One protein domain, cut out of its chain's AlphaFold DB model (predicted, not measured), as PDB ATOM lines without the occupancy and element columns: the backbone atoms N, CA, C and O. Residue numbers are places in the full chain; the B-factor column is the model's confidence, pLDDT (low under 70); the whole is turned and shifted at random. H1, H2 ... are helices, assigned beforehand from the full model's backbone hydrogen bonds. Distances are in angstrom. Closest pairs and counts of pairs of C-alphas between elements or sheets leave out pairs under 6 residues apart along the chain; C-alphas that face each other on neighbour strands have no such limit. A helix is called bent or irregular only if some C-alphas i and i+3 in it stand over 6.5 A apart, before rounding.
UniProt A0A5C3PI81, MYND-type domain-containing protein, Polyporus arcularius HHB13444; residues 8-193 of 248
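This is residues 8 to 193 of the 248 residues of the protein "MYND-type domain-containing protein" of Polyporus arcularius HHB13444 (UniProt A0A5C3PI81). The longest helix, H5, runs through the middle, with the helical hairpin H2 and H3 packed on one side of it and H7 and H8 on the other. H9 starts on H7 and H8 with residues 174 to 180, about perpendicular to both, and residues 187 to 193 stick out; H1 and H4 lie farthest from the middle, and the short H6 packs on H8. The printed part has 186 residues, with nine named helices, H1 to H9 in order, and no named strand; the class is all helix. The whole is compact, with a radius of gyration of the C-alphas of 17.0 A and spans of 47 by 40 by 31 A.

H5, residues 90 to 109, is 29.1 A long and begins at C-alpha 90 (83.320, 51.629, -113.019). Before it come H1, residues 23 to 31, H2, residues 42 to 54 and 18.5 A long, H3, residues 62 to 73 and 15.8 A, and H4, residues 77 to 83. H4 is irregular: C-alphas 78 and 81 are 8.0 A apart. After it come H6, residues 117 to 122, H7, residues 124 to 138 and 20.7 A, H8, residues 144 to 159 and 22.7 A, and H9, residues 174 to 192 and 27.8 A, ending at C-alpha 192 (46.823, 60.542, -114.373).

H2, H3 and H5 form an up and down bundle, each helix running against the one before it. H5 touches H3 at a shallow tilt of 23 degrees, opposite ways, closest at the C-alphas of Pro 62 and Ala 103, 4.9 A. H2 and H3, a hairpin, touch at Ala 49 and Ala 65, C-alphas 4.0 A apart. H5 touches H7 at a shallow tilt of 30 degrees, opposite ways; the closest C-alphas, of Ser 101 and Ala 129, are 4.0 A apart. Residues 145 to 149 of H8 touch residues 98 to 105 of H5, closest at the C-alphas of Gly 145 and Leu 102, 5.8 A. H9 touches H8 at 84 degrees, about perpendicular, closest at the C-alphas of Phe 147 and Tyr 180, 5.7 A. H6 touches residues 153 to 157 of H8, closest at the C-alphas of Tyr 120 and Leu 156, 6.6 A. H4 touches residues 71 to 72 of H3, closest at the C-alphas of Ile 71 and His 79, 6.2 A. H1 and H2 only just touch, with 3 pairs of C-alphas within 8 A, the closest those of Ala 30 and Cys 52, 6.6 A. H5 and H9 are apart. Every O i to N i+4 pair is within hydrogen-bond range in H1, H2, H5, H6, H7 and H8; in H3 it is 7 of 8, in H9 14 of 15, and in H4 1 of 3, with 3 of 4 O i to N i+3 pairs.

The two C-alphas farthest apart, of Gln 81 and His 192, are 53.8 A apart. The printed part has no cut; the link H8 to H9 is long, with 14 residues. The mean pLDDT of the printed part is 81.3, and residues 8 to 40, 57 to 58 and 79 to 84 are under 70.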
ATOM      1  N   PHE A   8      65.112  58.177-112.897       43.41
ATOM      2  CA  PHE A   8      65.142  57.493-114.185       43.41
ATOM      3  C   PHE A   8      65.534  58.509-115.252       43.41
ATOM      4  O   PHE A   8      64.984  59.611-115.298       43.41
ATOM      5  N   HIS A   9      66.495  58.130-116.089       38.06
ATOM      6  CA  HIS A   9      66.845  58.859-117.294       38.06
ATOM      7  C   HIS A   9      66.532  57.956-118.481       38.06
ATOM      8  O   HIS A   9      67.112  56.877-118.611       38.06
ATOM      9  N   ASP A  10      65.623  58.397-119.348       39.88
ATOM     10  CA  ASP A  10      65.405  57.784-120.656       39.88
ATOM     11  C   ASP A  10      66.598  58.158-121.554       39.88
ATOM     12  O   ASP A  10      66.502  58.980-122.457       39.88
ATOM     13  N   ALA A  11      67.776  57.596-121.269       35.72
ATOM     14  CA  ALA A  11      69.038  57.934-121.937       35.72
ATOM     15  C   ALA A  11      69.092  57.532-123.430       35.72
ATOM     16  O   ALA A  11      70.137  57.667-124.060       35.72
ATOM     17  N   TYR A  12      67.982  57.045-123.998       36.31
ATOM     18  CA  TYR A  12      67.902  56.526-125.363       36.31
ATOM     19  C   TYR A  12      66.701  57.043-126.174       36.31
ATOM     20  O   TYR A  12      66.434  56.507-127.247       36.31
ATOM     21  N   GLU A  13      66.016  58.117-125.759       36.56
ATOM     22  CA  GLU A  13      65.183  58.896-126.696       36.56
ATOM     23  C   GLU A  13      66.096  59.777-127.570       36.56
ATOM     24  O   GLU A  13      66.203  60.993-127.433       36.56
ATOM     25  N   CYS A  14      66.840  59.124-128.461       38.31
ATOM     26  CA  CYS A  14      67.630  59.754-129.513       38.31
ATOM     27  C   CYS A  14      66.633  60.400-130.493       38.31
ATOM     28  O   CYS A  14      66.059  59.743-131.358       38.31
ATOM     29  N   GLY A  15      66.364  61.697-130.297       35.47
ATOM     30  CA  GLY A  15      65.518  62.495-131.184       35.47
ATOM     31  C   GLY A  15      66.041  62.522-132.626       35.47
ATOM     32  O   GLY A  15      67.154  62.085-132.927       35.47
ATOM     33  N   SER A  16      65.259  63.097-133.542       35.62
ATOM     34  CA  SER A  16      65.531  63.125-134.993       35.62
ATOM     35  C   SER A  16      66.902  63.700-135.409       35.62
ATOM     36  O   SER A  16      67.346  63.473-136.533       35.62
ATOM     37  N   GLN A  17      67.607  64.396-134.511       39.88
ATOM     38  CA  GLN A  17      68.906  65.041-134.756       39.88
ATOM     39  C   GLN A  17      70.136  64.134-134.540       39.88
ATOM     40  O   GLN A  17      71.253  64.499-134.896       39.88
ATOM     41  N   CYS A  18      69.948  62.929-134.012       43.38
ATOM     42  CA  CYS A  18      70.998  61.984-133.614       43.38
ATOM     43  C   CYS A  18      71.738  61.301-134.801       43.38
ATOM     44  O   CYS A  18      72.685  60.540-134.616       43.38
ATOM     45  N   ARG A  19      71.352  61.605-136.052       41.22
ATOM     46  CA  ARG A  19      71.881  60.995-137.292       41.22
ATOM     47  C   ARG A  19      73.197  61.596-137.826       41.22
ATOM     48  O   ARG A  19      73.636  61.198-138.900       41.22
ATOM     49  N   LYS A  20      73.839  62.542-137.132       40.94
ATOM     50  CA  LYS A  20      75.012  63.282-137.655       40.94
ATOM     51  C   LYS A  20      76.386  62.757-137.199       40.94
ATOM     52  O   LYS A  20      77.310  63.545-137.030       40.94
ATOM     53  N   CYS A  21      76.563  61.445-137.044       37.94
ATOM     54  CA  CYS A  21      77.904  60.858-136.911       37.94
ATOM     55  C   CYS A  21      78.271  60.107-138.191       37.94
ATOM     56  O   CYS A  21      77.456  59.359-138.725       37.94
ATOM     57  N   VAL A  22      79.488  60.362-138.678       44.75
ATOM     58  CA  VAL A  22      80.035  59.968-139.986       44.75
ATOM     59  C   VAL A  22      79.805  58.469-140.265       44.75
ATOM     60  O   VAL A  22      80.527  57.632-139.719       44.75
ATOM     61  N   PRO A  23      78.834  58.101-141.127       53.81
ATOM     62  CA  PRO A  23      78.410  56.708-141.325       53.81
ATOM     63  C   PRO A  23      79.519  55.766-141.815       53.81
ATOM     64  O   PRO A  23      79.432  54.556-141.621       53.81
ATOM     65  N   GLY A  24      80.561  56.303-142.460       50.44
ATOM     66  CA  GLY A  24      81.663  55.522-143.029       50.44
ATOM     67  C   GLY A  24      82.573  54.882-141.979       50.44
ATOM     68  O   GLY A  24      82.825  53.681-142.044       50.44
ATOM     69  N   VAL A  25      83.016  55.652-140.979       51.56
ATOM     70  CA  VAL A  25      83.946  55.169-139.939       51.56
ATOM     71  C   VAL A  25      83.260  54.149-139.033       51.56
ATOM     72  O   VAL A  25      83.804  53.077-138.790       51.56
ATOM     73  N   ALA A  26      82.024  54.426-138.607       55.88
ATOM     74  CA  ALA A  26      81.248  53.490-137.795       55.88
ATOM     75  C   ALA A  26      80.982  52.166-138.534       55.88
ATOM     76  O   ALA A  26      81.113  51.094-137.946       55.88
ATOM     77  N   ARG A  27      80.673  52.218-139.839       59.06
ATOM     78  CA  ARG A  27      80.472  51.022-140.674       59.06
ATOM     79  C   ARG A  27      81.754  50.212-140.850       59.06
ATOM     80  O   ARG A  27      81.706  48.989-140.762       59.06
ATOM     81  N   TYR A  28      82.882  50.874-141.082       56.91
ATOM     82  CA  TYR A  28      84.168  50.200-141.232       56.91
ATOM     83  C   TYR A  28      84.624  49.541-139.919       56.91
ATOM     84  O   TYR A  28      85.005  48.373-139.937       56.91
ATOM     85  N   LEU A  29      84.505  50.229-138.777       57.53
ATOM     86  CA  LEU A  29      84.844  49.667-137.461       57.53
ATOM     87  C   LEU A  29      83.927  48.501-137.067       57.53
ATOM     88  O   LEU A  29      84.397  47.501-136.536       57.53
ATOM     89  N   ALA A  30      82.631  48.593-137.374       61.28
ATOM     90  CA  ALA A  30      81.689  47.493-137.166       61.28
ATOM     91  C   ALA A  30      82.033  46.251-138.008       61.28
ATOM     92  O   ALA A  30      81.746  45.124-137.600       61.28
ATOM     93  N   ASN A  31      82.624  46.451-139.190       64.81
ATOM     94  CA  ASN A  31      83.005  45.369-140.092       64.81
ATOM     95  C   ASN A  31      84.383  44.777-139.804       64.81
ATOM     96  O   ASN A  31      84.586  43.607-140.108       64.81
ATOM     97  N   ASN A  32      85.270  45.544-139.169       59.00
ATOM     98  CA  ASN A  32      86.639  45.144-138.854       59.00
ATOM     99  C   ASN A  32      86.932  45.369-137.354       59.00
ATOM    100  O   ASN A  32      87.814  46.159-137.007       59.00
ATOM    101  N   PRO A  33      86.183  44.710-136.444       56.81
ATOM    102  CA  PRO A  33      86.224  44.992-135.006       56.81
ATOM    103  C   PRO A  33      87.594  44.726-134.367       56.81
ATOM    104  O   PRO A  33      87.893  45.279-133.311       56.81
ATOM    105  N   THR A  34      88.423  43.891-134.994       56.47
ATOM    106  CA  THR A  34      89.765  43.515-134.529       56.47
ATOM    107  C   THR A  34      90.890  44.305-135.193       56.47
ATOM    108  O   THR A  34      91.914  44.531-134.554       56.47
ATOM    109  N   GLU A  35      90.726  44.737-136.446       52.66
ATOM    110  CA  GLU A  35      91.819  45.320-137.246       52.66
ATOM    111  C   GLU A  35      92.044  46.813-136.981       52.66
ATOM    112  O   GLU A  35      93.106  47.339-137.298       52.66
ATOM    113  N   ASN A  36      91.070  47.511-136.390       52.75
ATOM    114  CA  ASN A  36      91.144  48.960-136.198       52.75
ATOM    115  C   ASN A  36      90.635  49.426-134.826       52.75
ATOM    116  O   ASN A  36      89.940  50.435-134.704       52.75
ATOM    117  N   LEU A  37      91.033  48.733-133.754       51.78
ATOM    118  CA  LEU A  37      90.899  49.235-132.378       51.78
ATOM    119  C   LEU A  37      91.858  50.420-132.122       51.78
ATOM    120  O   LEU A  37      92.682  50.407-131.215       51.78
ATOM    121  N   ALA A  38      91.702  51.491-132.899       47.19
ATOM    122  CA  ALA A  38      92.159  52.842-132.591       47.19
ATOM    123  C   ALA A  38      91.247  53.526-131.550       47.19
ATOM    124  O   ALA A  38      91.347  54.728-131.311       47.19
ATOM    125  N   ALA A  39      90.332  52.780-130.919       54.09
ATOM    126  CA  ALA A  39      89.578  53.264-129.777       54.09
ATOM    127  C   ALA A  39      90.486  53.225-128.542       54.09
ATOM    128  O   ALA A  39      90.537  52.239-127.815       54.09
ATOM    129  N   THR A  40      91.206  54.317-128.302       60.44
ATOM    130  CA  THR A  40      92.053  54.511-127.112       60.44
ATOM    131  C   THR A  40      91.249  54.670-125.816       60.44
ATOM    132  O   THR A  40      91.834  54.781-124.741       60.44
ATOM    133  N   HIS A  41      89.911  54.685-125.890       75.94
ATOM    134  CA  HIS A  41      89.033  54.969-124.760       75.94
ATOM    135  C   HIS A  41      87.791  54.059-124.746       75.94
ATOM    136  O   HIS A  41      87.115  53.896-125.765       75.94
ATOM    137  N   ALA A  42      87.445  53.525-123.568       81.75
ATOM    138  CA  ALA A  42      86.314  52.614-123.359       81.75
ATOM    139  C   ALA A  42      84.969  53.198-123.836       81.75
ATOM    140  O   ALA A  42      84.206  52.528-124.524       81.75
ATOM    141  N   GLY A  43      84.714  54.478-123.554       78.25
ATOM    142  CA  GLY A  43      83.532  55.198-124.045       78.25
ATOM    143  C   GLY A  43      83.274  55.076-125.558       78.25
ATOM    144  O   GLY A  43      82.135  54.832-125.947       78.25
ATOM    145  N   SER A  44      84.304  55.162-126.409       80.31
ATOM    146  CA  SER A  44      84.142  55.034-127.868       80.31
ATOM    147  C   SER A  44      83.795  53.603-128.291       80.31
ATOM    148  O   SER A  44      82.995  53.402-129.204       80.31
ATOM    149  N   ILE A  45      84.357  52.603-127.598       83.44
ATOM    150  CA  ILE A  45      84.020  51.183-127.798       83.44
ATOM    151  C   ILE A  45      82.540  50.955-127.471       83.44
ATOM    152  O   ILE A  45      81.821  50.317-128.237       83.44
ATOM    153  N   LEU A  46      82.066  51.520-126.360       84.19
ATOM    154  CA  LEU A  46      80.680  51.385-125.915       84.19
ATOM    155  C   LEU A  46      79.689  52.131-126.808       84.19
ATOM    156  O   LEU A  46      78.595  51.627-127.064       84.19
ATOM    157  N   GLU A  47      80.067  53.300-127.322       81.38
ATOM    158  CA  GLU A  47      79.262  54.007-128.315       81.38
ATOM    159  C   GLU A  47      79.103  53.164-129.588       81.38
ATOM    160  O   GLU A  47      77.984  52.969-130.071       81.38
ATOM    161  N   LEU A  48      80.204  52.614-130.111       81.12
ATOM    162  CA  LEU A  48      80.164  51.745-131.284       81.12
ATOM    163  C   LEU A  48      79.343  50.476-131.021       81.12
ATOM    164  O   LEU A  48      78.562  50.075-131.885       81.12
ATOM    165  N   ALA A  49      79.458  49.886-129.829       85.62
ATOM    166  CA  ALA A  49      78.643  48.748-129.416       85.62
ATOM    167  C   ALA A  49      77.146  49.083-129.468       85.62
ATOM    168  O   ALA A  49      76.373  48.360-130.093       85.62
ATOM    169  N   ALA A  50      76.737  50.219-128.896       80.12
ATOM    170  CA  ALA A  50      75.345  50.661-128.926       80.12
ATOM    171  C   ALA A  50      74.841  50.895-130.363       80.12
ATOM    172  O   ALA A  50      73.716  50.513-130.699       80.12
ATOM    173  N   ARG A  51      75.673  51.469-131.242       81.31
ATOM    174  CA  ARG A  51      75.347  51.657-132.667       81.31
ATOM    175  C   ARG A  51      75.173  50.329-133.400       81.31
ATOM    176  O   ARG A  51      74.194  50.170-134.120       81.31
ATOM    177  N   CYS A  52      76.077  49.372-133.192       81.44
ATOM    178  CA  CYS A  52      75.995  48.041-133.801       81.44
ATOM    179  C   CYS A  52      74.793  47.243-133.282       81.44
ATOM    180  O   CYS A  52      74.152  46.535-134.055       81.44
ATOM    181  N   ALA A  53      74.453  47.385-131.998       82.94
ATOM    182  CA  ALA A  53      73.275  46.750-131.420       82.94
ATOM    183  C   ALA A  53      71.989  47.299-132.048       82.94
ATOM    184  O   ALA A  53      71.104  46.529-132.385       82.94
ATOM    185  N   THR A  54      71.895  48.616-132.243       78.31
ATOM    186  CA  THR A  54      70.661  49.293-132.689       78.31
ATOM    187  C   THR A  54      70.545  49.491-134.202       78.31
ATOM    188  O   THR A  54      69.475  49.846-134.689       78.31
ATOM    189  N   GLY A  55      71.632  49.321-134.957       75.19
ATOM    190  CA  GLY A  55      71.699  49.700-136.371       75.19
ATOM    191  C   GLY A  55      71.784  51.219-136.609       75.19
ATOM    192  O   GLY A  55      71.579  51.695-137.728       75.19
ATOM    193  N   CYS A  56      72.058  52.023-135.574       72.12
ATOM    194  CA  CYS A  56      72.079  53.482-135.681       72.12
ATOM    195  C   CYS A  56      73.413  53.988-136.253       72.12
ATOM    196  O   CYS A  56      74.427  54.074-135.555       72.12
ATOM    197  N   ALA A  57      73.411  54.344-137.542       66.81
ATOM    198  CA  ALA A  57      74.591  54.787-138.300       66.81
ATOM    199  C   ALA A  57      75.757  53.771-138.339       66.81
ATOM    200  O   ALA A  57      76.864  54.110-138.747       66.81
ATOM    201  N   ALA A  58      75.487  52.517-137.977       68.44
ATOM    202  CA  ALA A  58      76.327  51.346-138.183       68.44
ATOM    203  C   ALA A  58      75.421  50.178-138.622       68.44
ATOM    204  O   ALA A  58      74.225  50.213-138.333       68.44
ATOM    205  N   PRO A  59      75.936  49.159-139.330       78.19
ATOM    206  CA  PRO A  59      75.163  47.955-139.622       78.19
ATOM    207  C   PRO A  59      74.625  47.305-138.342       78.19
ATOM    208  O   PRO A  59      75.332  47.248-137.334       78.19
ATOM    209  N   LEU A  60      73.397  46.786-138.401       83.56
ATOM    210  CA  LEU A  60      72.815  45.996-137.321       83.56
ATOM    211  C   LEU A  60      73.616  44.697-137.163       83.56
ATOM    212  O   LEU A  60      73.493  43.777-137.969       83.56
ATOM    213  N   ARG A  61      74.477  44.652-136.149       87.69
ATOM    214  CA  ARG A  61      75.401  43.551-135.859       87.69
ATOM    215  C   ARG A  61      75.480  43.346-134.345       87.69
ATOM    216  O   ARG A  61      76.459  43.770-133.725       87.69
ATOM    217  N   PRO A  62      74.471  42.708-133.728       88.12
ATOM    218  CA  PRO A  62      74.467  42.481-132.286       88.12
ATOM    219  C   PRO A  62      75.665  41.641-131.817       88.12
ATOM    220  O   PRO A  62      76.188  41.901-130.742       88.12
ATOM    221  N   ASP A  63      76.187  40.721-132.635       89.75
ATOM    222  CA  ASP A  63      77.407  39.972-132.290       89.75
ATOM    223  C   ASP A  63      78.647  40.870-132.194       89.75
ATOM    224  O   ASP A  63      79.452  40.719-131.279       89.75
ATOM    225  N   ALA A  64      78.783  41.856-133.088       87.88
ATOM    226  CA  ALA A  64      79.865  42.836-133.000       87.88
ATOM    227  C   ALA A  64      79.709  43.717-131.752       87.88
ATOM    228  O   ALA A  64      80.688  43.992-131.063       87.88
ATOM    229  N   ALA A  65      78.474  44.108-131.419       88.56
ATOM    230  CA  ALA A  65      78.193  44.838-130.187       88.56
ATOM    231  C   ALA A  65      78.614  44.047-128.939       88.56
ATOM    232  O   ALA A  65      79.267  44.617-128.066       88.56
ATOM    233  N   LEU A  66      78.307  42.746-128.889       92.00
ATOM    234  CA  LEU A  66      78.706  41.867-127.787       92.00
ATOM    235  C   LEU A  66      80.229  41.746-127.671       92.00
ATOM    236  O   LEU A  66      80.764  41.884-126.571       92.00
ATOM    237  N   LEU A  67      80.939  41.593-128.794       89.06
ATOM    238  CA  LEU A  67      82.407  41.588-128.807       89.06
ATOM    239  C   LEU A  67      82.981  42.876-128.201       89.06
ATOM    240  O   LEU A  67      83.861  42.822-127.343       89.06
ATOM    241  N   PHE A  68      82.457  44.040-128.591       87.44
ATOM    242  CA  PHE A  68      82.899  45.324-128.044       87.44
ATOM    243  C   PHE A  68      82.617  45.449-126.544       87.44
ATOM    244  O   PHE A  68      83.480  45.902-125.789       87.44
ATOM    245  N   THR A  69      81.447  45.009-126.080       91.00
ATOM    246  CA  THR A  69      81.142  45.017-124.644       91.00
ATOM    247  C   THR A  69      81.999  44.026-123.866       91.00
ATOM    248  O   THR A  69      82.420  44.348-122.761       91.00
ATOM    249  N   ASP A  70      82.356  42.876-124.440       90.56
ATOM    250  CA  ASP A  70      83.201  41.858-123.801       90.56
ATOM    251  C   ASP A  70      84.663  42.288-123.649       90.56
ATOM    252  O   ASP A  70      85.372  41.807-122.748       90.56
ATOM    253  N   ILE A  71      85.132  43.209-124.497       87.44
ATOM    254  CA  ILE A  71      86.421  43.881-124.308       87.44
ATOM    255  C   ILE A  71      86.387  44.674-122.995       87.44
ATOM    256  O   ILE A  71      87.270  44.481-122.157       87.44
ATOM    257  N   VAL A  72      85.349  45.494-122.789       87.88
ATOM    258  CA  VAL A  72      85.198  46.355-121.601       87.88
ATOM    259  C   VAL A  72      84.851  45.545-120.345       87.88
ATOM    260  O   VAL A  72      85.445  45.755-119.294       87.88
ATOM    261  N   LEU A  73      83.958  44.559-120.452       89.44
ATOM    262  CA  LEU A  73      83.539  43.676-119.350       89.44
ATOM    263  C   LEU A  73      84.579  42.621-118.974       89.44
ATOM    264  O   LEU A  73      84.418  41.911-117.985       89.44
ATOM    265  N   LYS A  74      85.641  42.499-119.763       84.88
ATOM    266  CA  LYS A  74      86.723  41.535-119.575       84.88
ATOM    267  C   LYS A  74      86.305  40.048-119.623       84.88
ATOM    268  O   LYS A  74      87.003  39.196-119.079       84.88
ATOM    269  N   ARG A  75      85.236  39.706-120.354       83.56
ATOM    270  CA  ARG A  75      84.677  38.336-120.440       83.56
ATOM    271  C   ARG A  75      85.495  37.349-121.285       83.56
ATOM    272  O   ARG A  75      85.670  36.204-120.891       83.56
ATOM    273  N   ASN A  76      86.050  37.790-122.416       76.31
ATOM    274  CA  ASN A  76      86.804  36.937-123.353       76.31
ATOM    275  C   ASN A  76      88.341  37.129-123.315       76.31
ATOM    276  O   ASN A  76      88.839  38.180-123.718       76.31
ATOM    277  N   ARG A  77      89.112  36.127-122.877       73.38
ATOM    278  CA  ARG A  77      90.587  36.213-122.758       73.38
ATOM    279  C   ARG A  77      91.323  36.553-124.061       73.38
ATOM    280  O   ARG A  77      92.413  37.113-124.003       73.38
ATOM    281  N   ALA A  78      90.705  36.339-125.224       71.62
ATOM    282  CA  ALA A  78      91.276  36.697-126.526       71.62
ATOM    283  C   ALA A  78      91.631  38.194-126.668       71.62
ATOM    284  O   ALA A  78      92.394  38.567-127.553       71.62
ATOM    285  N   HIS A  79      91.106  39.059-125.794       68.94
ATOM    286  CA  HIS A  79      91.344  40.505-125.826       68.94
ATOM    287  C   HIS A  79      92.249  41.015-124.691       68.94
ATOM    288  O   HIS A  79      92.277  42.217-124.427       68.94
ATOM    289  N   GLU A  80      92.996  40.144-124.004       69.62
ATOM    290  CA  GLU A  80      93.884  40.520-122.885       69.62
ATOM    291  C   GLU A  80      94.891  41.624-123.230       69.62
ATOM    292  O   GLU A  80      95.056  42.570-122.455       69.62
ATOM    293  N   GLN A  81      95.490  41.576-124.420       67.44
ATOM    294  CA  GLN A  81      96.437  42.606-124.862       67.44
ATOM    295  C   GLN A  81      95.774  43.987-124.981       67.44
ATOM    296  O   GLN A  81      96.328  44.982-124.515       67.44
ATOM    297  N   ILE A  82      94.560  44.042-125.532       67.31
ATOM    298  CA  ILE A  82      93.768  45.273-125.673       67.31
ATOM    299  C   ILE A  82      93.349  45.798-124.290       67.31
ATOM    300  O   ILE A  82      93.480  46.987-124.006       67.31
ATOM    301  N   ARG A  83      92.925  44.904-123.386       67.19
ATOM    302  CA  ARG A  83      92.510  45.248-122.012       67.19
ATOM    303  C   ARG A  83      93.609  45.898-121.199       67.19
ATOM    304  O   ARG A  83      93.327  46.832-120.459       67.19
ATOM    305  N   SER A  84      94.837  45.398-121.320       66.12
ATOM    306  CA  SER A  84      95.977  45.900-120.542       66.12
ATOM    307  C   SER A  84      96.283  47.380-120.805       66.12
ATOM    308  O   SER A  84      96.911  48.032-119.977       66.12
ATOM    309  N   ARG A  85      95.812  47.917-121.937       71.25
ATOM    310  CA  ARG A  85      96.089  49.281-122.403       71.25
ATOM    311  C   ARG A  85      94.889  50.223-122.304       71.25
ATOM    312  O   ARG A  85      95.043  51.412-122.561       71.25
ATOM    313  N   LEU A  86      93.709  49.712-121.953       76.44
ATOM    314  CA  LEU A  86      92.481  50.499-121.866       76.44
ATOM    315  C   LEU A  86      92.200  50.891-120.409       76.44
ATOM    316  O   LEU A  86      91.889  50.012-119.599       76.44
ATOM    317  N   PRO A  87      92.244  52.187-120.055       80.75
ATOM    318  CA  PRO A  87      91.698  52.638-118.785       80.75
ATOM    319  C   PRO A  87      90.176  52.445-118.814       80.75
ATOM    320  O   PRO A  87      89.484  52.993-119.673       80.75
ATOM    321  N   ILE A  88      89.657  51.630-117.894       84.06
ATOM    322  CA  ILE A  88      88.229  51.320-117.772       84.06
ATOM    323  C   ILE A  88      87.773  51.798-116.398       84.06
ATOM    324  O   ILE A  88      88.316  51.363-115.382       84.06
ATOM    325  N   SER A  89      86.788  52.692-116.368       85.88
ATOM    326  CA  SER A  89      86.156  53.135-115.125       85.88
ATOM    327  C   SER A  89      84.985  52.231-114.731       85.88
ATOM    328  O   SER A  89      84.411  51.538-115.573       85.88
ATOM    329  N   ASP A  90      84.549  52.304-113.471       83.31
ATOM    330  CA  ASP A  90      83.320  51.629-113.019       83.31
ATOM    331  C   ASP A  90      82.112  52.045-113.868       83.31
ATOM    332  O   ASP A  90      81.273  51.227-114.237       83.31
ATOM    333  N   LYS A  91      82.055  53.321-114.264       82.50
ATOM    334  CA  LYS A  91      81.002  53.840-115.140       82.50
ATOM    335  C   LYS A  91      81.009  53.156-116.509       82.50
ATOM    336  O   LYS A  91      79.938  52.855-117.035       82.50
ATOM    337  N   ASP A  92      82.185  52.900-117.076       84.75
ATOM    338  CA  ASP A  92      82.309  52.187-118.349       84.75
ATOM    339  C   ASP A  92      81.864  50.729-118.205       84.75
ATOM    340  O   ASP A  92      81.121  50.239-119.051       84.75
ATOM    341  N   HIS A  93      82.228  50.058-117.108       88.69
ATOM    342  CA  HIS A  93      81.755  48.701-116.807       88.69
ATOM    343  C   HIS A  93      80.226  48.620-116.771       88.69
ATOM    344  O   HIS A  93      79.620  47.744-117.389       88.69
ATOM    345  N   VAL A  94      79.586  49.566-116.090       86.56
ATOM    346  CA  VAL A  94      78.129  49.591-115.954       86.56
ATOM    347  C   VAL A  94      77.434  49.879-117.289       86.56
ATOM    348  O   VAL A  94      76.441  49.232-117.633       86.56
ATOM    349  N   HIS A  95      77.970  50.802-118.086       85.00
ATOM    350  CA  HIS A  95      77.478  51.051-119.442       85.00
ATOM    351  C   HIS A  95      77.700  49.857-120.379       85.00
ATOM    352  O   HIS A  95      76.869  49.606-121.253       85.00
ATOM    353  N   ALA A  96      78.781  49.100-120.190       91.69
ATOM    354  CA  ALA A  96      79.045  47.885-120.948       91.69
ATOM    355  C   ALA A  96      77.997  46.805-120.673       91.69
ATOM    356  O   ALA A  96      77.490  46.216-121.623       91.69
ATOM    357  N   HIS A  97      77.595  46.611-119.412       94.25
ATOM    358  CA  HIS A  97      76.461  45.745-119.072       94.25
ATOM    359  C   HIS A  97      75.168  46.218-119.753       94.25
ATOM    360  O   HIS A  97      74.463  45.424-120.366       94.25
ATOM    361  N   ALA A  98      74.871  47.518-119.737       88.62
ATOM    362  CA  ALA A  98      73.672  48.030-120.400       88.62
ATOM    363  C   ALA A  98      73.665  47.781-121.921       88.62
ATOM    364  O   ALA A  98      72.652  47.355-122.481       88.62
ATOM    365  N   ALA A  99      74.799  48.011-122.587       88.81
ATOM    366  CA  ALA A  99      74.951  47.753-124.017       88.81
ATOM    367  C   ALA A  99      74.896  46.249-124.345       88.81
ATOM    368  O   ALA A  99      74.232  45.872-125.312       88.81
ATOM    369  N   ALA A 100      75.521  45.398-123.525       95.38
ATOM    370  CA  ALA A 100      75.490  43.944-123.683       95.38
ATOM    371  C   ALA A 100      74.058  43.415-123.541       95.38
ATOM    372  O   ALA A 100      73.585  42.670-124.396       95.38
ATOM    373  N   SER A 101      73.327  43.900-122.533       96.12
ATOM    374  CA  SER A 101      71.921  43.565-122.314       96.12
ATOM    375  C   SER A 101      71.058  43.862-123.544       96.12
ATOM    376  O   SER A 101      70.297  43.003-123.999       96.12
ATOM    377  N   LEU A 102      71.213  45.058-124.125       91.56
ATOM    378  CA  LEU A 102      70.489  45.458-125.330       91.56
ATOM    379  C   LEU A 102      70.871  44.596-126.542       91.56
ATOM    380  O   LEU A 102      69.992  44.143-127.273       91.56
ATOM    381  N   ALA A 103      72.167  44.351-126.750       93.75
ATOM    382  CA  ALA A 103      72.650  43.528-127.853       93.75
ATOM    383  C   ALA A 103      72.124  42.086-127.761       93.75
ATOM    384  O   ALA A 103      71.632  41.552-128.757       93.75
ATOM    385  N   SER A 104      72.141  41.486-126.568       97.44
ATOM    386  CA  SER A 104      71.576  40.158-126.314       97.44
ATOM    387  C   SER A 104      70.062  40.117-126.531       97.44
ATOM    388  O   SER A 104      69.571  39.185-127.163       97.44
ATOM    389  N   LEU A 105      69.311  41.140-126.105       95.25
ATOM    390  CA  LEU A 105      67.868  41.204-126.369       95.25
ATOM    391  C   LEU A 105      67.565  41.252-127.872       95.25
ATOM    392  O   LEU A 105      66.649  40.587-128.354       95.25
ATOM    393  N   ILE A 106      68.331  42.046-128.619       92.19
ATOM    394  CA  ILE A 106      68.171  42.171-130.069       92.19
ATOM    395  C   ILE A 106      68.530  40.855-130.752       92.19
ATOM    396  O   ILE A 106      67.772  40.383-131.595       92.19
ATOM    397  N   LYS A 107      69.626  40.215-130.342       94.56
ATOM    398  CA  LYS A 107      70.016  38.897-130.846       94.56
ATOM    399  C   LYS A 107      68.941  37.844-130.581       94.56
ATOM    400  O   LYS A 107      68.590  37.113-131.498       94.56
ATOM    401  N   TYR A 108      68.370  37.822-129.378       96.12
ATOM    402  CA  TYR A 108      67.225  36.978-129.042       96.12
ATOM    403  C   TYR A 108      66.055  37.197-130.013       96.12
ATOM    404  O   TYR A 108      65.547  36.238-130.581       96.12
ATOM    405  N   ARG A 109      65.664  38.451-130.267       94.19
ATOM    406  CA  ARG A 109      64.533  38.790-131.153       94.19
ATOM    407  C   ARG A 109      64.725  38.392-132.609       94.19
ATOM    408  O   ARG A 109      63.739  38.194-133.307       94.19
ATOM    409  N   LEU A 110      65.968  38.310-133.070       91.75
ATOM    410  CA  LEU A 110      66.280  37.881-134.433       91.75
ATOM    411  C   LEU A 110      66.174  36.359-134.609       91.75
ATOM    412  O   LEU A 110      66.223  35.879-135.740       91.75
ATOM    413  N   LYS A 111      66.035  35.589-133.523       93.38
ATOM    414  CA  LYS A 111      65.910  34.133-133.606       93.38
ATOM    415  C   LYS A 111      64.493  33.723-134.016       93.38
ATOM    416  O   LYS A 111      63.530  34.261-133.474       93.38
ATOM    417  N   PRO A 112      64.345  32.678-134.849       95.12
ATOM    418  CA  PRO A 112      63.036  32.095-135.163       95.12
ATOM    419  C   PRO A 112      62.278  31.576-133.936       95.12
ATOM    420  O   PRO A 112      61.056  31.500-133.944       95.12
ATOM    421  N   THR A 113      63.000  31.203-132.876       94.50
ATOM    422  CA  THR A 113      62.432  30.693-131.621       94.50
ATOM    423  C   THR A 113      61.951  31.797-130.681       94.50
ATOM    424  O   THR A 113      61.373  31.485-129.635       94.50
ATOM    425  N   ALA A 114      62.177  33.075-131.006       94.69
ATOM    426  CA  ALA A 114      61.726  34.187-130.183       94.69
ATOM    427  C   ALA A 114      60.208  34.125-129.972       94.69
ATOM    428  O   ALA A 114      59.440  33.894-130.900       94.69
ATOM    429  N   GLY A 115      59.766  34.318-128.733       94.06
ATOM    430  CA  GLY A 115      58.353  34.226-128.366       94.06
ATOM    431  C   GLY A 115      57.913  32.840-127.887       94.06
ATOM    432  O   GLY A 115      56.854  32.722-127.275       94.06
ATOM    433  N   SER A 116      58.704  31.790-128.128       97.06
ATOM    434  CA  SER A 116      58.339  30.415-127.764       97.06
ATOM    435  C   SER A 116      58.610  30.078-126.293       97.06
ATOM    436  O   SER A 116      59.462  30.684-125.638       97.06
ATOM    437  N   LEU A 117      57.936  29.036-125.792       96.12
ATOM    438  CA  LEU A 117      58.235  28.452-124.482       96.12
ATOM    439  C   LEU A 117      59.674  27.915-124.421       96.12
ATOM    440  O   LEU A 117      60.369  28.140-123.436       96.12
ATOM    441  N   LEU A 118      60.157  27.273-125.493       95.75
ATOM    442  CA  LEU A 118      61.538  26.785-125.567       95.75
ATOM    443  C   LEU A 118      62.538  27.927-125.359       95.75
ATOM    444  O   LEU A 118      63.463  27.819-124.557       95.75
ATOM    445  N   ALA A 119      62.310  29.067-126.012       94.50
ATOM    446  CA  ALA A 119      63.124  30.250-125.793       94.50
ATOM    447  C   ALA A 119      63.062  30.747-124.338       94.50
ATOM    448  O   ALA A 119      64.100  31.048-123.737       94.50
ATOM    449  N   TYR A 120      61.860  30.797-123.754       95.81
ATOM    450  CA  TYR A 120      61.675  31.168-122.351       95.81
ATOM    451  C   TYR A 120      62.411  30.237-121.381       95.81
ATOM    452  O   TYR A 120      62.837  30.708-120.327       95.81
ATOM    453  N   LEU A 121      62.605  28.959-121.710       95.31
ATOM    454  CA  LEU A 121      63.267  27.981-120.840       95.31
ATOM    455  C   LEU A 121      64.780  27.886-121.069       95.31
ATOM    456  O   LEU A 121      65.527  27.729-120.103       95.31
ATOM    457  N   GLU A 122      65.246  28.046-122.309       96.06
ATOM    458  CA  GLU A 122      66.613  27.651-122.683       96.06
ATOM    459  C   GLU A 122      67.430  28.735-123.395       96.06
ATOM    460  O   GLU A 122      68.659  28.674-123.376       96.06
ATOM    461  N   ASP A 123      66.816  29.792-123.944       97.75
ATOM    462  CA  ASP A 123      67.566  30.766-124.750       97.75
ATOM    463  C   ASP A 123      68.629  31.524-123.936       97.75
ATOM    464  O   ASP A 123      68.312  32.236-122.977       97.75
ATOM    465  N   ALA A 124      69.896  31.362-124.320       97.56
ATOM    466  CA  ALA A 124      71.026  31.976-123.633       97.56
ATOM    467  C   ALA A 124      71.087  33.499-123.822       97.56
ATOM    468  O   ALA A 124      71.472  34.205-122.894       97.56
ATOM    469  N   ASP A 125      70.678  34.026-124.980       97.88
ATOM    470  CA  ASP A 125      70.712  35.470-125.231       97.88
ATOM    471  C   ASP A 125      69.633  36.183-124.411       97.88
ATOM    472  O   ASP A 125      69.898  37.235-123.833       97.88
ATOM    473  N   LEU A 126      68.452  35.580-124.251       97.88
ATOM    474  CA  LEU A 126      67.440  36.103-123.329       97.88
ATOM    475  C   LEU A 126      67.957  36.126-121.879       97.88
ATOM    476  O   LEU A 126      67.780  37.117-121.168       97.88
ATOM    477  N   LEU A 127      68.642  35.063-121.444       98.12
ATOM    478  CA  LEU A 127      69.234  34.991-120.106       98.12
ATOM    479  C   LEU A 127      70.355  36.021-119.900       98.12
ATOM    480  O   LEU A 127      70.416  36.658-118.843       98.12
ATOM    481  N   HIS A 128      71.229  36.209-120.890       97.81
ATOM    482  CA  HIS A 128      72.274  37.231-120.860       97.81
ATOM    483  C   HIS A 128      71.670  38.634-120.809       97.81
ATOM    484  O   HIS A 128      72.074  39.430-119.965       97.81
ATOM    485  N   ALA A 129      70.630  38.902-121.609       98.00
ATOM    486  CA  ALA A 129      69.934  40.183-121.606       98.00
ATOM    487  C   ALA A 129      69.418  40.553-120.207       98.00
ATOM    488  O   ALA A 129      69.632  41.678-119.746       98.00
ATOM    489  N   VAL A 130      68.793  39.596-119.511       98.31
ATOM    490  CA  VAL A 130      68.301  39.763-118.133       98.31
ATOM    491  C   VAL A 130      69.448  39.933-117.142       98.31
ATOM    492  O   VAL A 130      69.406  40.838-116.311       98.31
ATOM    493  N   THR A 131      70.478  39.092-117.237       98.31
ATOM    494  CA  THR A 131      71.631  39.120-116.324       98.31
ATOM    495  C   THR A 131      72.354  40.461-116.385       98.31
ATOM    496  O   THR A 131      72.649  41.064-115.351       98.31
ATOM    497  N   ASP A 132      72.597  40.961-117.592       97.94
ATOM    498  CA  ASP A 132      73.279  42.228-117.812       97.94
ATOM    499  C   ASP A 132      72.404  43.437-117.450       97.94
ATOM    500  O   ASP A 132      72.907  44.416-116.895       97.94
ATOM    501  N   ALA A 133      71.087  43.357-117.671       96.88
ATOM    502  CA  ALA A 133      70.144  44.383-117.226       96.88
ATOM    503  C   ALA A 133      70.118  44.504-115.695       96.88
ATOM    504  O   ALA A 133      70.215  45.610-115.161       96.88
ATOM    505  N   ASP A 134      69.999  43.374-114.992       98.12
ATOM    506  CA  ASP A 134      69.996  43.324-113.528       98.12
ATOM    507  C   ASP A 134      71.321  43.846-112.961       98.12
ATOM    508  O   ASP A 134      71.306  44.714-112.090       98.12
ATOM    509  N   THR A 135      72.453  43.430-113.539       96.25
ATOM    510  CA  THR A 135      73.791  43.885-113.123       96.25
ATOM    511  C   THR A 135      73.972  45.393-113.321       96.25
ATOM    512  O   THR A 135      74.459  46.079-112.421       96.25
ATOM    513  N   ALA A 136      73.553  45.953-114.460       89.88
ATOM    514  CA  ALA A 136      73.611  47.399-114.681       89.88
ATOM    515  C   ALA A 136      72.755  48.170-113.657       89.88
ATOM    516  O   ALA A 136      73.198  49.190-113.120       89.88
ATOM    517  N   ILE A 137      71.558  47.666-113.341       90.00
ATOM    518  CA  ILE A 137      70.652  48.282-112.361       90.00
ATOM    519  C   ILE A 137      71.211  48.190-110.941       90.00
ATOM    520  O   ILE A 137      71.116  49.175-110.202       90.00
ATOM    521  N   ASP A 138      71.781  47.048-110.553       94.44
ATOM    522  CA  ASP A 138      72.393  46.847-109.234       94.44
ATOM    523  C   ASP A 138      73.536  47.845-109.004       94.44
ATOM    524  O   ASP A 138      73.627  48.477-107.949       94.44
ATOM    525  N   ASN A 139      74.301  48.122-110.061       87.81
ATOM    526  CA  ASN A 139      75.347  49.142-110.078       87.81
ATOM    527  C   ASN A 139      74.830  50.576-110.328       87.81
ATOM    528  O   ASN A 139      75.602  51.502-110.582       87.81
ATOM    529  N   GLY A 140      73.516  50.800-110.232       82.25
ATOM    530  CA  GLY A 140      72.909  52.130-110.217       82.25
ATOM    531  C   GLY A 140      72.595  52.738-111.585       82.25
ATOM    532  O   GLY A 140      72.175  53.896-111.636       82.25
ATOM    533  N   PHE A 141      72.733  51.992-112.682       83.06
ATOM    534  CA  PHE A 141      72.396  52.469-114.021       83.06
ATOM    535  C   PHE A 141      71.090  51.872-114.529       83.06
ATOM    536  O   PHE A 141      70.981  50.704-114.898       83.06
ATOM    537  N   ARG A 142      70.069  52.725-114.573       82.44
ATOM    538  CA  ARG A 142      68.752  52.398-115.115       82.44
ATOM    539  C   ARG A 142      68.630  52.972-116.512       82.44
ATOM    540  O   ARG A 142      68.793  54.176-116.689       82.44
ATOM    541  N   PHE A 143      68.291  52.125-117.473       80.94
ATOM    542  CA  PHE A 143      68.168  52.496-118.879       80.94
ATOM    543  C   PHE A 143      66.914  51.875-119.494       80.94
ATOM    544  O   PHE A 143      66.406  50.867-119.000       80.94
ATOM    545  N   ALA A 144      66.413  52.476-120.576       79.69
ATOM    546  CA  ALA A 144      65.175  52.055-121.232       79.69
ATOM    547  C   ALA A 144      65.181  50.562-121.617       79.69
ATOM    548  O   ALA A 144      64.198  49.871-121.346       79.69
ATOM    549  N   GLY A 145      66.307  50.073-122.151       81.94
ATOM    550  CA  GLY A 145      66.481  48.687-122.593       81.94
ATOM    551  C   GLY A 145      66.306  47.644-121.484       81.94
ATOM    552  O   GLY A 145      65.672  46.626-121.724       81.94
ATOM    553  N   ALA A 146      66.744  47.903-120.246       88.31
ATOM    554  CA  ALA A 146      66.533  46.956-119.144       88.31
ATOM    555  C   ALA A 146      65.044  46.695-118.891       88.31
ATOM    556  O   ALA A 146      64.611  45.571-118.661       88.31
ATOM    557  N   PHE A 147      64.226  47.739-118.958       90.69
ATOM    558  CA  PHE A 147      62.790  47.586-118.757       90.69
ATOM    559  C   PHE A 147      62.103  46.924-119.950       90.69
ATOM    560  O   PHE A 147      61.071  46.286-119.777       90.69
ATOM    561  N   GLU A 148      62.663  47.074-121.146       90.56
ATOM    562  CA  GLU A 148      62.213  46.351-122.327       90.56
ATOM    563  C   GLU A 148      62.513  44.853-122.203       90.56
ATOM    564  O   GLU A 148      61.625  44.037-122.438       90.56
ATOM    565  N   VAL A 149      63.711  44.490-121.725       96.12
ATOM    566  CA  VAL A 149      64.056  43.110-121.347       96.12
ATOM    567  C   VAL A 149      63.041  42.567-120.344       96.12
ATOM    568  O   VAL A 149      62.470  41.499-120.558       96.12
ATOM    569  N   ALA A 150      62.769  43.316-119.273       97.50
ATOM    570  CA  ALA A 150      61.811  42.896-118.260       97.50
ATOM    571  C   ALA A 150      60.398  42.694-118.830       97.50
ATOM    572  O   ALA A 150      59.757  41.692-118.522       97.50
ATOM    573  N   ALA A 151      59.931  43.611-119.685       95.62
ATOM    574  CA  ALA A 151      58.628  43.504-120.336       95.62
ATOM    575  C   ALA A 151      58.531  42.250-121.215       95.62
ATOM    576  O   ALA A 151      57.557  41.513-121.099       95.62
ATOM    577  N   VAL A 152      59.552  41.975-122.034       96.06
ATOM    578  CA  VAL A 152      59.594  40.788-122.902       96.06
ATOM    579  C   VAL A 152      59.514  39.503-122.082       96.06
ATOM    580  O   VAL A 152      58.720  38.624-122.398       96.06
ATOM    581  N   VAL A 153      60.298  39.385-121.008       97.56
ATOM    582  CA  VAL A 153      60.301  38.168-120.179       97.56
ATOM    583  C   VAL A 153      58.973  37.984-119.446       97.56
ATOM    584  O   VAL A 153      58.477  36.863-119.372       97.56
ATOM    585  N   LEU A 154      58.376  39.065-118.931       97.56
ATOM    586  CA  LEU A 154      57.065  39.013-118.279       97.56
ATOM    587  C   LEU A 154      55.958  38.604-119.257       97.56
ATOM    588  O   LEU A 154      55.169  37.729-118.920       97.56
ATOM    589  N   GLN A 155      55.948  39.166-120.468       96.19
ATOM    590  CA  GLN A 155      54.996  38.798-121.522       96.19
ATOM    591  C   GLN A 155      55.133  37.331-121.934       96.19
ATOM    592  O   GLN A 155      54.132  36.649-122.120       96.19
ATOM    593  N   LEU A 156      56.365  36.822-122.046       95.94
ATOM    594  CA  LEU A 156      56.608  35.404-122.320       95.94
ATOM    595  C   LEU A 156      56.112  34.514-121.187       95.94
ATOM    596  O   LEU A 156      55.500  33.481-121.440       95.94
ATOM    597  N   GLY A 157      56.384  34.906-119.942       96.69
ATOM    598  CA  GLY A 157      55.917  34.149-118.793       96.69
ATOM    599  C   GLY A 157      54.396  34.096-118.726       96.69
ATOM    600  O   GLY A 157      53.838  33.024-118.545       96.69
ATOM    601  N   GLU A 158      53.723  35.220-118.962       96.94
ATOM    602  CA  GLU A 158      52.263  35.274-119.047       96.94
ATOM    603  C   GLU A 158      51.724  34.395-120.185       96.94
ATOM    604  O   GLU A 158      50.862  33.550-119.947       96.94
ATOM    605  N   ALA A 159      52.282  34.526-121.392       96.94
ATOM    606  CA  ALA A 159      51.850  33.770-122.568       96.94
ATOM    607  C   ALA A 159      51.977  32.245-122.401       96.94
ATOM    608  O   ALA A 159      51.208  31.501-123.005       96.94
ATOM    609  N   HIS A 160      52.924  31.782-121.579       96.81
ATOM    610  CA  HIS A 160      53.207  30.357-121.374       96.81
ATOM    611  C   HIS A 160      52.987  29.881-119.928       96.81
ATOM    612  O   HIS A 160      53.534  28.850-119.528       96.81
ATOM    613  N   ALA A 161      52.207  30.628-119.138       96.56
ATOM    614  CA  ALA A 161      51.855  30.315-117.747       96.56
ATOM    615  C   ALA A 161      53.063  30.007-116.829       96.56
ATOM    616  O   ALA A 161      53.020  29.101-115.997       96.56
ATOM    617  N   GLN A 162      54.153  30.760-116.978       96.81
ATOM    618  CA  GLN A 162      55.374  30.632-116.181       96.81
ATOM    619  C   GLN A 162      55.456  31.707-115.099       96.81
ATOM    620  O   GLN A 162      55.263  32.899-115.357       96.81
ATOM    621  N   ASP A 163      55.856  31.306-113.894       96.00
ATOM    622  CA  ASP A 163      56.202  32.257-112.843       96.00
ATOM    623  C   ASP A 163      57.592  32.856-113.099       96.00
ATOM    624  O   ASP A 163      58.625  32.277-112.779       96.00
ATOM    625  N   VAL A 164      57.631  34.058-113.668       96.38
ATOM    626  CA  VAL A 164      58.888  34.772-113.939       96.38
ATOM    627  C   VAL A 164      59.584  35.230-112.661       96.38
ATOM    628  O   VAL A 164      60.813  35.192-112.575       96.38
ATOM    629  N   ARG A 165      58.819  35.721-111.682       94.62
ATOM    630  CA  ARG A 165      59.371  36.437-110.523       94.62
ATOM    631  C   ARG A 165      59.728  35.493-109.376       94.62
ATOM    632  O   ARG A 165      60.651  35.804-108.627       94.62
ATOM    633  N   GLY A 166      59.022  34.377-109.236       93.62
ATOM    634  CA  GLY A 166      59.327  33.315-108.275       93.62
ATOM    635  C   GLY A 166      59.976  32.076-108.897       93.62
ATOM    636  O   GLY A 166      60.535  31.262-108.165       93.62
ATOM    637  N   GLY A 167      59.974  31.938-110.225       93.25
ATOM    638  CA  GLY A 167      60.519  30.762-110.902       93.25
ATOM    639  C   GLY A 167      62.043  30.672-110.903       93.25
ATOM    640  O   GLY A 167      62.770  31.660-110.765       93.25
ATOM    641  N   ALA A 168      62.538  29.453-111.131       92.50
ATOM    642  CA  ALA A 168      63.958  29.113-111.037       92.50
ATOM    643  C   ALA A 168      64.851  29.893-112.017       92.50
ATOM    644  O   ALA A 168      65.990  30.227-111.686       92.50
ATOM    645  N   ARG A 169      64.345  30.201-113.220       95.19
ATOM    646  CA  ARG A 169      65.156  30.828-114.271       95.19
ATOM    647  C   ARG A 169      65.417  32.306-114.005       95.19
ATOM    648  O   ARG A 169      66.561  32.755-114.072       95.19
ATOM    649  N   PHE A 170      64.362  33.057-113.700       97.62
ATOM    650  CA  PHE A 170      64.397  34.518-113.677       97.62
ATOM    651  C   PHE A 170      64.140  35.136-112.294       97.62
ATOM    652  O   PHE A 170      64.441  36.315-112.087       97.62
ATOM    653  N   GLY A 171      63.689  34.363-111.302       96.62
ATOM    654  CA  GLY A 171      63.331  34.894-109.983       96.62
ATOM    655  C   GLY A 171      64.501  35.487-109.186       96.62
ATOM    656  O   GLY A 171      64.306  36.327-108.305       96.62
ATOM    657  N   LYS A 172      65.746  35.121-109.522       97.50
ATOM    658  CA  LYS A 172      66.951  35.650-108.859       97.50
ATOM    659  C   LYS A 172      67.277  37.113-109.201       97.50
ATOM    660  O   LYS A 172      67.937  37.769-108.398       97.50
ATOM    661  N   TYR A 173      66.789  37.643-110.325       98.00
ATOM    662  CA  TYR A 173      67.114  38.991-110.834       98.00
ATOM    663  C   TYR A 173      66.260  40.087-110.178       98.00
ATOM    664  O   TYR A 173      65.455  40.784-110.802       98.00
ATOM    665  N   LYS A 174      66.374  40.185-108.850       96.81
ATOM    666  CA  LYS A 174      65.483  40.995-108.008       96.81
ATOM    667  C   LYS A 174      65.599  42.493-108.284       96.81
ATOM    668  O   LYS A 174      64.620  43.209-108.058       96.81
ATOM    669  N   GLN A 175      66.757  42.985-108.724       96.25
ATOM    670  CA  GLN A 175      66.959  44.420-108.935       96.25
ATOM    671  C   GLN A 175      66.232  44.885-110.187       96.25
ATOM    672  O   GLN A 175      65.557  45.919-110.153       96.25
ATOM    673  N   LEU A 176      66.276  44.079-111.247       96.62
ATOM    674  CA  LEU A 176      65.515  44.296-112.466       96.62
ATOM    675  C   LEU A 176      64.013  44.360-112.177       96.62
ATOM    676  O   LEU A 176      63.366  45.343-112.543       96.62
ATOM    677  N   TRP A 177      63.463  43.368-111.467       97.25
ATOM    678  CA  TRP A 177      62.025  43.319-111.172       97.25
ATOM    679  C   TRP A 177      61.568  44.501-110.324       97.25
ATOM    680  O   TRP A 177      60.601  45.175-110.673       97.25
ATOM    681  N   ARG A 178      62.316  44.831-109.265       94.25
ATOM    682  CA  ARG A 178      62.024  46.002-108.427       94.25
ATOM    683  C   ARG A 178      62.062  47.296-109.233       94.25
ATOM    684  O   ARG A 178      61.170  48.131-109.090       94.25
ATOM    685  N   ALA A 179      63.077  47.484-110.074       90.25
ATOM    686  CA  ALA A 179      63.195  48.679-110.901       90.25
ATOM    687  C   ALA A 179      62.063  48.772-111.934       90.25
ATOM    688  O   ALA A 179      61.538  49.866-112.155       90.25
ATOM    689  N   TYR A 180      61.668  47.648-112.535       93.56
ATOM    690  CA  TYR A 180      60.550  47.586-113.473       93.56
ATOM    691  C   TYR A 180      59.225  47.945-112.800       93.56
ATOM    692  O   TYR A 180      58.517  48.819-113.298       93.56
ATOM    693  N   ASP A 181      58.924  47.379-111.631       92.12
ATOM    694  CA  ASP A 181      57.698  47.692-110.887       92.12
ATOM    695  C   ASP A 181      57.638  49.175-110.496       92.12
ATOM    696  O   ASP A 181      56.588  49.817-110.583       92.12
ATOM    697  N   VAL A 182      58.775  49.755-110.095       86.50
ATOM    698  CA  VAL A 182      58.881  51.196-109.835       86.50
ATOM    699  C   VAL A 182      58.594  51.993-111.109       86.50
ATOM    700  O   VAL A 182      57.809  52.942-111.046       86.50
ATOM    701  N   ARG A 183      59.164  51.609-112.262       85.06
ATOM    702  CA  ARG A 183      58.887  52.266-113.551       85.06
ATOM    703  C   ARG A 183      57.405  52.186-113.912       85.06
ATOM    704  O   ARG A 183      56.836  53.212-114.271       85.06
ATOM    705  N   GLN A 184      56.766  51.027-113.769       87.81
ATOM    706  CA  GLN A 184      55.340  50.866-114.069       87.81
ATOM    707  C   GLN A 184      54.469  51.767-113.189       87.81
ATOM    708  O   GLN A 184      53.596  52.468-113.695       87.81
ATOM    709  N   ARG A 185      54.770  51.867-111.888       85.31
ATOM    710  CA  ARG A 185      54.075  52.808-110.993       85.31
ATOM    711  C   ARG A 185      54.274  54.270-111.404       85.31
ATOM    712  O   ARG A 185      53.363  55.069-111.202       85.31
ATOM    713  N   ILE A 186      55.445  54.640-111.935       78.06
ATOM    714  CA  ILE A 186      55.684  55.996-112.463       78.06
ATOM    715  C   ILE A 186      54.800  56.229-113.676       78.06
ATOM    716  O   ILE A 186      54.082  57.221-113.697       78.06
ATOM    717  N   LEU A 187      54.841  55.328-114.658       81.56
ATOM    718  CA  LEU A 187      54.076  55.463-115.898       81.56
ATOM    719  C   LEU A 187      52.572  55.547-115.621       81.56
ATOM    720  O   LEU A 187      51.903  56.427-116.155       81.56
ATOM    721  N   GLU A 188      52.069  54.721-114.705       86.00
ATOM    722  CA  GLU A 188      50.671  54.750-114.280       86.00
ATOM    723  C   GLU A 188      50.295  56.092-113.642       86.00
ATOM    724  O   GLU A 188      49.326  56.737-114.033       86.00
ATOM    725  N   LYS A 189      51.097  56.579-112.692       80.19
ATOM    726  CA  LYS A 189      50.858  57.882-112.056       80.19
ATOM    727  C   LYS A 189      50.977  59.048-113.033       80.19
ATOM    728  O   LYS A 189      50.250  60.030-112.908       80.19
ATOM    729  N   MET A 190      51.894  58.950-113.988       77.44
ATOM    730  CA  MET A 190      52.084  59.940-115.039       77.44
ATOM    731  C   MET A 190      50.902  60.011-115.998       77.44
ATOM    732  O   MET A 190      50.594  61.102-116.463       77.44
ATOM    733  N   ARG A 191      50.234  58.886-116.267       81.25
ATOM    734  CA  ARG A 191      49.005  58.857-117.064       81.25
ATOM    735  C   ARG A 191      47.904  59.720-116.442       81.25
ATOM    736  O   ARG A 191      47.173  60.375-117.172       81.25
ATOM    737  N   HIS A 192      47.831  59.765-115.110       81.62
ATOM    738  CA  HIS A 192      46.823  60.542-114.373       81.62
ATOM    739  C   HIS A 192      47.253  61.974-114.037       81.62
ATOM    740  O   HIS A 192      46.414  62.863-113.954       81.62
ATOM    741  N   ALA A 193      48.544  62.212-113.795       79.88
ATOM    742  CA  ALA A 193      49.058  63.517-113.368       79.88
ATOM    743  C   ALA A 193      50.496  63.757-113.873       79.88
ATOM    744  O   ALA A 193      51.447  63.716-113.080       79.88
TER     745      ALA A 193